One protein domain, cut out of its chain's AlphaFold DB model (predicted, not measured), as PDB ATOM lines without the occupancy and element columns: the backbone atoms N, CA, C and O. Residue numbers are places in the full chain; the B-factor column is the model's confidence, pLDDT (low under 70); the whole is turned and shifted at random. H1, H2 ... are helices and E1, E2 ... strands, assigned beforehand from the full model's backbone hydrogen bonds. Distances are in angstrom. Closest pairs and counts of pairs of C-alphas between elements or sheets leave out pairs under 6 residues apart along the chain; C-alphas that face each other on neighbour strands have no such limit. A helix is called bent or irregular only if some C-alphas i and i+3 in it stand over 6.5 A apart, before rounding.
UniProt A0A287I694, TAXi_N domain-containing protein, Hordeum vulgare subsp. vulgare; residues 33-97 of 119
ATOM      1  N   ALA A  33     165.125  98.803 267.470       81.88
ATOM      2  CA  ALA A  33     164.350  99.631 266.557       81.88
ATOM      3  C   ALA A  33     163.006  98.956 266.260       81.88
ATOM      4  O   ALA A  33     162.951  97.752 265.984       81.88
ATOM      5  N   VAL A  34     161.926  99.727 266.345       84.06
ATOM      6  CA  VAL A  34     160.592  99.247 265.992       84.06
ATOM      7  C   VAL A  34     160.489  99.250 264.467       84.06
ATOM      8  O   VAL A  34     160.642 100.316 263.864       84.06
ATOM      9  N   PRO A  35     160.256  98.096 263.817       85.00
ATOM     10  CA  PRO A  35     160.061  98.067 262.377       85.00
ATOM     11  C   PRO A  35     158.745  98.757 262.014       85.00
ATOM     12  O   PRO A  35     157.773  98.716 262.760       85.00
ATOM     13  N   CYS A  36     158.672  99.379 260.845       82.31
ATOM     14  CA  CYS A  36     157.447 100.060 260.436       82.31
ATOM     15  C   CYS A  36     156.304  99.077 260.128       82.31
ATOM     16  O   CYS A  36     155.138  99.372 260.371       82.31
ATOM     17  N   ALA A  37     156.650  97.864 259.686       78.69
ATOM     18  CA  ALA A  37     155.717  96.753 259.505       78.69
ATOM     19  C   ALA A  37     155.314  96.061 260.829       78.69
ATOM     20  O   ALA A  37     154.798  94.945 260.800       78.69
ATOM     21  N   ASP A  38     155.588  96.670 261.991       69.44
ATOM     22  CA  ASP A  38     155.371  96.049 263.300       69.44
ATOM     23  C   ASP A  38     153.898  95.675 263.541       69.44
ATOM     24  O   ASP A  38     153.011  96.519 263.702       69.44
ATOM     25  N   SER A  39     153.658  94.367 263.640       56.16
ATOM     26  CA  SER A  39     152.371  93.752 263.964       56.16
ATOM     27  C   SER A  39     151.945  93.982 265.421       56.16
ATOM     28  O   SER A  39     150.767  93.829 265.748       56.16
ATOM     29  N   GLY A  40     152.859  94.434 266.292       61.72
ATOM     30  CA  GLY A  40     152.593  94.835 267.679       61.72
ATOM     31  C   GLY A  40     151.803  96.143 267.838       61.72
ATOM     32  O   GLY A  40     151.459  96.530 268.959       61.72
ATOM     33  N   LYS A  41     151.479  96.821 266.728       68.69
ATOM     34  CA  LYS A  41     150.800  98.127 266.656       68.69
ATOM     35  C   LYS A  41     151.556  99.295 267.304       68.69
ATOM     36  O   LYS A  41     150.989 100.377 267.368       68.69
ATOM     37  N   LEU A  42     152.804  99.139 267.751       73.88
ATOM     38  CA  LEU A  42     153.537 100.228 268.414       73.88
ATOM     39  C   LEU A  42     153.774 101.405 267.466       73.88
ATOM     40  O   LEU A  42     153.481 102.545 267.826       73.88
ATOM     41  N   CYS A  43     154.212 101.112 266.239       75.69
ATOM     42  CA  CYS A  43     154.407 102.131 265.217       75.69
ATOM     43  C   CYS A  43     153.104 102.868 264.861       75.69
ATOM     44  O   CYS A  43     153.062 104.074 265.052       75.69
ATOM     45  N   PRO A  44     151.996 102.203 264.480       69.62
ATOM     46  CA  PRO A  44     150.754 102.913 264.173       69.62
ATOM     47  C   PRO A  44     150.052 103.543 265.387       69.62
ATOM     48  O   PRO A  44     149.101 104.296 265.207       69.62
ATOM     49  N   THR A  45     150.471 103.241 266.626       66.38
ATOM     50  CA  THR A  45     149.910 103.878 267.835       66.38
ATOM     51  C   THR A  45     150.557 105.201 268.209       66.38
ATOM     52  O   THR A  45     150.011 105.914 269.052       66.38
ATOM     53  N   ASN A  46     151.694 105.559 267.609       62.25
ATOM     54  CA  ASN A  46     152.137 106.942 267.676       62.25
ATOM     55  C   ASN A  46     151.202 107.760 266.750       62.25
ATOM     56  O   ASN A  46     150.810 107.308 265.677       62.25
ATOM     57  N   GLY A  47     150.715 108.919 267.199       66.19
ATOM     58  CA  GLY A  47     149.687 109.645 266.437       66.19
ATOM     59  C   GLY A  47     150.144 109.986 265.012       66.19
ATOM     60  O   GLY A  47     149.404 109.782 264.055       66.19
ATOM     61  N   VAL A  48     151.392 110.445 264.881       69.94
ATOM     62  CA  VAL A  48     152.063 110.701 263.601       69.94
ATOM     63  C   VAL A  48     153.325 109.834 263.533       69.94
ATOM     64  O   VAL A  48     154.330 110.160 264.176       69.94
ATOM     65  N   HIS A  49     153.271 108.747 262.757       75.19
ATOM     66  CA  HIS A  49     154.446 107.961 262.360       75.19
ATOM     67  C   HIS A  49     154.876 108.307 260.947       75.19
ATOM     68  O   HIS A  49     154.073 108.660 260.086       75.19
ATOM     69  N   LEU A  50     156.165 108.096 260.707       80.12
ATOM     70  CA  LEU A  50     156.755 108.049 259.381       80.12
ATOM     71  C   LEU A  50     157.605 106.784 259.291       80.12
ATOM     72  O   LEU A  50     158.338 106.466 260.226       80.12
ATOM     73  N   CYS A  51     157.529 106.071 258.173       86.00
ATOM     74  CA  CYS A  51     158.460 104.982 257.906       86.00
ATOM     75  C   CYS A  51     159.727 105.555 257.292       86.00
ATOM     76  O   CYS A  51     159.680 106.155 256.217       86.00
ATOM     77  N   ALA A  52     160.850 105.388 257.983       81.94
ATOM     78  CA  ALA A  52     162.144 105.715 257.418       81.94
ATOM     79  C   ALA A  52     162.500 104.722 256.298       81.94
ATOM     80  O   ALA A  52     161.956 103.618 256.218       81.94
ATOM     81  N   LEU A  53     163.425 105.124 255.424       83.12
ATOM     82  CA  LEU A  53     163.852 104.322 254.272       83.12
ATOM     83  C   LEU A  53     164.490 102.984 254.675       83.12
ATOM     84  O   LEU A  53     164.432 102.023 253.916       83.12
ATOM     85  N   ASP A  54     165.067 102.912 255.874       84.19
ATOM     86  CA  ASP A  54     165.633 101.693 256.461       84.19
ATOM     87  C   ASP A  54     164.566 100.759 257.071       84.19
ATOM     88  O   ASP A  54     164.893  99.726 257.656       84.19
ATOM     89  N   GLY A  55     163.284 101.115 256.947       84.50
ATOM     90  CA  GLY A  55     162.165 100.365 257.500       84.50
ATOM     91  C   GLY A  55     161.951 100.578 258.999       84.50
ATOM     92  O   GLY A  55     161.096  99.900 259.573       84.50
ATOM     93  N   SER A  56     162.676 101.498 259.643       85.06
ATOM     94  CA  SER A  56     162.445 101.861 261.041       85.06
ATOM     95  C   SER A  56     161.252 102.811 261.193       85.06
ATOM     96  O   SER A  56     160.933 103.624 260.319       85.06
ATOM     97  N   CYS A  57     160.556 102.699 262.322       87.38
ATOM     98  CA  CYS A  57     159.451 103.579 262.657       87.38
ATOM     99  C   CYS A  57     159.975 104.887 263.248       87.38
ATOM    100  O   CYS A  57     160.635 104.882 264.285       87.38
ATOM    101  N   SER A  58     159.642 106.009 262.626       86.19
ATOM    102  CA  SER A  58     159.877 107.347 263.162       86.19
ATOM    103  C   SER A  58     158.598 107.933 263.746       86.19
ATOM    104  O   SER A  58     157.495 107.562 263.347       86.19
ATOM    105  N   PHE A  59     158.741 108.854 264.694       80.62
ATOM    106  CA  PHE A  59     157.633 109.547 265.339       80.62
ATOM    107  C   PHE A  59     157.838 111.060 265.311       80.62
ATOM    108  O   PHE A  59     158.968 111.560 265.290       80.62
ATOM    109  N   VAL A  60     156.719 111.779 265.382       82.44
ATOM    110  CA  VAL A  60     156.690 113.206 265.697       82.44
ATOM    111  C   VAL A  60     155.964 113.390 267.021       82.44
ATOM    112  O   VAL A  60     154.801 113.014 267.160       82.44
ATOM    113  N   GLY A  61     156.657 113.947 268.010       78.69
ATOM    114  CA  GLY A  61     156.084 114.301 269.305       78.69
ATOM    115  C   GLY A  61     155.993 115.812 269.443       78.69
ATOM    116  O   GLY A  61     156.982 116.501 269.223       78.69
ATOM    117  N   SER A  62     154.842 116.342 269.836       78.12
ATOM    118  CA  SER A  62     154.694 117.771 270.133       78.12
ATOM    119  C   SER A  62     154.552 117.993 271.633       78.12
ATOM    120  O   SER A  62     153.917 117.210 272.335       78.12
ATOM    121  N   TYR A  63     155.141 119.079 272.117       75.19
ATOM    122  CA  TYR A  63     154.997 119.588 273.474       75.19
ATOM    123  C   TYR A  63     154.779 121.105 273.413       75.19
ATOM    124  O   TYR A  63     154.975 121.719 272.368       75.19
ATOM    125  N   GLY A  64     154.343 121.735 274.506       78.12
ATOM    126  CA  GLY A  64     153.850 123.124 274.468       78.12
ATOM    127  C   GLY A  64     154.797 124.161 273.837       78.12
ATOM    128  O   GLY A  64     154.330 125.166 273.317       78.12
ATOM    129  N   ALA A  65     156.110 123.911 273.836       82.38
ATOM    130  CA  ALA A  65     157.128 124.822 273.308       82.38
ATOM    131  C   ALA A  65     157.766 124.370 271.977       82.38
ATOM    132  O   ALA A  65     158.715 125.008 271.506       82.38
ATOM    133  N   GLY A  66     157.295 123.275 271.370       83.44
ATOM    134  CA  GLY A  66     157.845 122.784 270.110       83.44
ATOM    135  C   GLY A  66     157.515 121.334 269.768       83.44
ATOM    136  O   GLY A  66     156.627 120.709 270.340       83.44
ATOM    137  N   SER A  67     158.277 120.781 268.832       83.12
ATOM    138  CA  SER A  67     158.156 119.390 268.400       83.12
ATOM    139  C   SER A  67     159.513 118.698 268.385       83.12
ATOM    140  O   SER A  67     160.554 119.323 268.180       83.12
ATOM    141  N   VAL A  68     159.493 117.390 268.589       82.19
ATOM    142  CA  VAL A  68     160.631 116.485 268.473       82.19
ATOM    143  C   VAL A  68     160.353 115.456 267.391       82.19
ATOM    144  O   VAL A  68     159.220 115.004 267.223       82.19
ATOM    145  N   PHE A  69     161.402 115.084 266.675       83.75
ATOM    146  CA  PHE A  69     161.388 114.055 265.648       83.75
ATOM    147  C   PHE A  69     162.458 113.028 265.985       83.75
ATOM    148  O   PHE A  69     163.567 113.379 266.404       83.75
ATOM    149  N   GLY A  70     162.130 111.758 265.804       83.75
ATOM    150  CA  GLY A  70     163.021 110.685 266.207       83.75
ATOM    151  C   GLY A  70     162.569 109.315 265.742       83.75
ATOM    152  O   GLY A  70     161.501 109.177 265.151       83.75
ATOM    153  N   SER A  71     163.375 108.303 266.043       85.25
ATOM    154  CA  SER A  71     163.039 106.899 265.813       85.25
ATOM    155  C   SER A  71     162.419 106.271 267.060       85.25
ATOM    156  O   SER A  71     162.711 106.659 268.194       85.25
ATOM    157  N   LEU A  72     161.525 105.309 266.859       83.69
ATOM    158  CA  LEU A  72     160.889 104.550 267.923       83.69
ATOM    159  C   LEU A  72     161.709 103.286 268.207       83.69
ATOM    160  O   LEU A  72     161.998 102.490 267.310       83.69
ATOM    161  N   GLY A  73     162.055 103.094 269.472       82.94
ATOM    162  CA  GLY A  73     162.712 101.902 269.985       82.94
ATOM    163  C   GLY A  73     161.869 101.223 271.056       82.94
ATOM    164  O   GLY A  73     160.935 101.804 271.608       82.94
ATOM    165  N   THR A  74     162.209  99.977 271.365       80.31
ATOM    166  CA  THR A  74     161.700  99.277 272.550       80.31
ATOM    167  C   THR A  74     162.850  98.779 273.397       80.31
ATOM    168  O   THR A  74     163.827  98.248 272.870       80.31
ATOM    169  N   GLU A  75     162.734  98.938 274.709       80.81
ATOM    170  CA  GLU A  75     163.767  98.515 275.651       80.81
ATOM    171  C   GLU A  75     163.160  98.049 276.967       80.81
ATOM    172  O   GLU A  75     162.027  98.393 277.313       80.81
ATOM    173  N   ALA A  76     163.895  97.188 277.666       81.81
ATOM    174  CA  ALA A  76     163.518  96.713 278.983       81.81
ATOM    175  C   ALA A  76     163.999  97.716 280.034       81.81
ATOM    176  O   ALA A  76     165.196  97.866 280.260       81.81
ATOM    177  N   PHE A  77     163.053  98.372 280.696       79.00
ATOM    178  CA  PHE A  77     163.319  99.236 281.834       79.00
ATOM    179  C   PHE A  77     163.122  98.446 283.120       79.00
ATOM    180  O   PHE A  77     162.130  97.728 283.277       79.00
ATOM    181  N   THR A  78     164.076  98.564 284.038       82.00
ATOM    182  CA  THR A  78     163.999  97.943 285.360       82.00
ATOM    183  C   THR A  78     163.406  98.936 286.353       82.00
ATOM    184  O   THR A  78     163.927 100.033 286.540       82.00
ATOM    185  N   PHE A  79     162.319  98.537 287.001       80.50
ATOM    186  CA  PHE A  79     161.673  99.242 288.101       80.50
ATOM    187  C   PHE A  79     161.862  98.442 289.390       80.50
ATOM    188  O   PHE A  79     162.152  97.245 289.353       80.50
ATOM    189  N   GLN A  80     161.643  99.072 290.546       79.88
ATOM    190  CA  GLN A  80     161.681  98.363 291.833       79.88
ATOM    191  C   GLN A  80     160.702  97.177 291.888       79.88
ATOM    192  O   GLN A  80     160.977  96.188 292.556       79.88
ATOM    193  N   SER A  81     159.581  97.262 291.167       83.88
ATOM    194  CA  SER A  81     158.549  96.223 291.094       83.88
ATOM    195  C   SER A  81     158.808  95.139 290.039       83.88
ATOM    196  O   SER A  81     158.058  94.167 289.986       83.88
ATOM    197  N   GLY A  82     159.837  95.279 289.195       81.75
ATOM    198  CA  GLY A  82     160.145  94.337 288.118       81.75
ATOM    199  C   GLY A  82     160.600  95.016 286.826       81.75
ATOM    200  O   GLY A  82     160.781  96.229 286.768       81.75
ATOM    201  N   ALA A  83     160.797  94.231 285.769       82.94
ATOM    202  CA  ALA A  83     161.175  94.748 284.455       82.94
ATOM    203  C   ALA A  83     159.951  94.880 283.539       82.94
ATOM    204  O   ALA A  83     159.127  93.968 283.468       82.94
ATOM    205  N   ALA A  84     159.863  95.982 282.794       80.81
ATOM    206  CA  ALA A  84     158.842  96.178 281.771       80.81
ATOM    207  C   ALA A  84     159.479  96.591 280.446       80.81
ATOM    208  O   ALA A  84     160.407  97.399 280.404       80.81
ATOM    209  N   ARG A  85     158.965  96.034 279.347       78.75
ATOM    210  CA  ARG A  85     159.394  96.411 278.001       78.75
ATOM    211  C   ARG A  85     158.546  97.583 277.531       78.75
ATOM    212  O   ARG A  85     157.345  97.423 277.330       78.75
ATOM    213  N   LEU A  86     159.170  98.742 277.380       77.38
ATOM    214  CA  LEU A  86     158.495  99.988 277.037       77.38
ATOM    215  C   LEU A  86     158.968 100.483 275.675       77.38
ATOM    216  O   LEU A  86     160.127 100.293 275.299       77.38
ATOM    217  N   GLY A  87     158.057 101.113 274.938       76.50
ATOM    218  CA  GLY A  87     158.425 101.885 273.761       76.50
ATOM    219  C   GLY A  87     158.941 103.261 274.180       76.50
ATOM    220  O   GLY A  87     158.366 103.899 275.057       76.50
ATOM    221  N   PHE A  88     160.023 103.711 273.559       77.62
ATOM    222  CA  PHE A  88     160.635 105.012 273.812       77.62
ATOM    223  C   PHE A  88     161.076 105.649 272.493       77.62
ATOM    224  O   PHE A  88     161.323 104.962 271.503       77.62
ATOM    225  N   GLY A  89     161.158 106.977 272.473       79.25
ATOM    226  CA  GLY A  89     161.616 107.732 271.313       79.25
ATOM    227  C   GLY A  89     163.078 108.147 271.442       79.25
ATOM    228  O   GLY A  89     163.442 108.798 272.421       79.25
ATOM    229  N   CYS A  90     163.903 107.826 270.447       81.94
ATOM    230  CA  CYS A  90     165.242 108.385 270.296       81.94
ATOM    231  C   CYS A  90     165.152 109.663 269.453       81.94
ATOM    232  O   CYS A  90     164.886 109.600 268.255       81.94
ATOM    233  N   VAL A  91     165.304 110.827 270.089       80.94
ATOM    234  CA  VAL A  91     165.139 112.130 269.430       80.94
ATOM    235  C   VAL A  91     166.394 112.482 268.635       80.94
ATOM    236  O   VAL A  91     167.468 112.637 269.211       80.94
ATOM    237  N   SER A  92     166.230 112.675 267.329       79.81
ATOM    238  CA  SER A  92     167.298 113.121 266.424       79.81
ATOM    239  C   SER A  92     167.214 114.617 266.129       79.81
ATOM    240  O   SER A  92     168.225 115.250 265.838       79.81
ATOM    241  N   LEU A  93     166.011 115.195 266.199       80.19
ATOM    242  CA  LEU A  93     165.785 116.607 265.918       80.19
ATOM    243  C   LEU A  93     164.795 117.199 266.920       80.19
ATOM    244  O   LEU A  93     163.695 116.682 267.105       80.19
ATOM    245  N   THR A  94     165.158 118.339 267.498       79.75
ATOM    246  CA  THR A  94     164.262 119.142 268.332       79.75
ATOM    247  C   THR A  94     164.044 120.484 267.661       79.75
ATOM    248  O   THR A  94     164.995 121.206 267.366       79.75
ATOM    249  N   ARG A  95     162.781 120.840 267.442       82.06
ATOM    250  CA  ARG A  95     162.367 122.151 266.953       82.06
ATOM    251  C   ARG A  95     161.579 122.843 268.053       82.06
ATOM    252  O   ARG A  95     160.383 122.609 268.197       82.06
ATOM    253  N   SER A  96     162.252 123.672 268.841       79.69
ATOM    254  CA  SER A  96     161.654 124.344 269.997       79.69
ATOM    255  C   SER A  96     162.141 125.773 270.150       79.69
ATOM    256  O   SER A  96     163.172 126.159 269.595       79.69
ATOM    257  N   THR A  97     161.419 126.557 270.949       77.38
ATOM    258  CA  THR A  97     161.900 127.873 271.373       77.38
ATOM    259  C   THR A  97     163.209 127.742 272.163       77.38
ATOM    260  O   THR A  97     163.457 126.753 272.865       77.38
TER     261      THR A  97
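AT A GLANCE: This is residues 33 to 97 of the 119 residues of the protein "TAXi_N domain-containing protein" of Hordeum vulgare subsp. vulgare (UniProt A0A287I694). A long, sharply bent hairpin of E3 and E4 runs through one strongly twisted sheet; E2 and short E1 widen it before E3's bend, and little H1 packs near that bend. The printed part has 65 residues with H1, E1, E2, E3, E4 in chain order, mostly strand: a meander, each strand the antiparallel neighbour of the one before. It is only just compact, close to loose: radius of gyration of the C-alphas 12.9 A, spans 37 by 28 by 17 A.

IN THESE COORDINATES: Find C-alpha 42 at (153.537, 100.228, 268.414), where H1, residues 42 to 45, begins. Next come E1, 49 to 51; E2, 57 to 63, 19.8 A; E3, 66 to 79, 29.9 A; and E4, 82 to 96, 35.1 A, ending at (161.654, 124.344, 269.997).

HOW THE PARTS SIT: Look for N 50 and O 58, 3.0 A, in hairpin E1-E2; N 61 and O 68, 2.9 A, in E2-E3; N 73 and O 88, 2.9 A, in E3-E4. E3 bends by 86 degrees at 73, E4 by 75 degrees at 93. H1 is on the sheet at a height of 5.6 A; its closest C-alphas to E2 are Cys 43 and Cys 57, 5.8 A. H1 is too short for an O i to N i+4 pair; its 1 O i to N i+3 pair is within range.

THE WHOLE: C-alphas 53 and 80 are farthest apart, 38.1 A. The printed part has no cut, and the four links are tight. In this model, pLDDT is under 70 at residues 38 to 41 and 44 to 48.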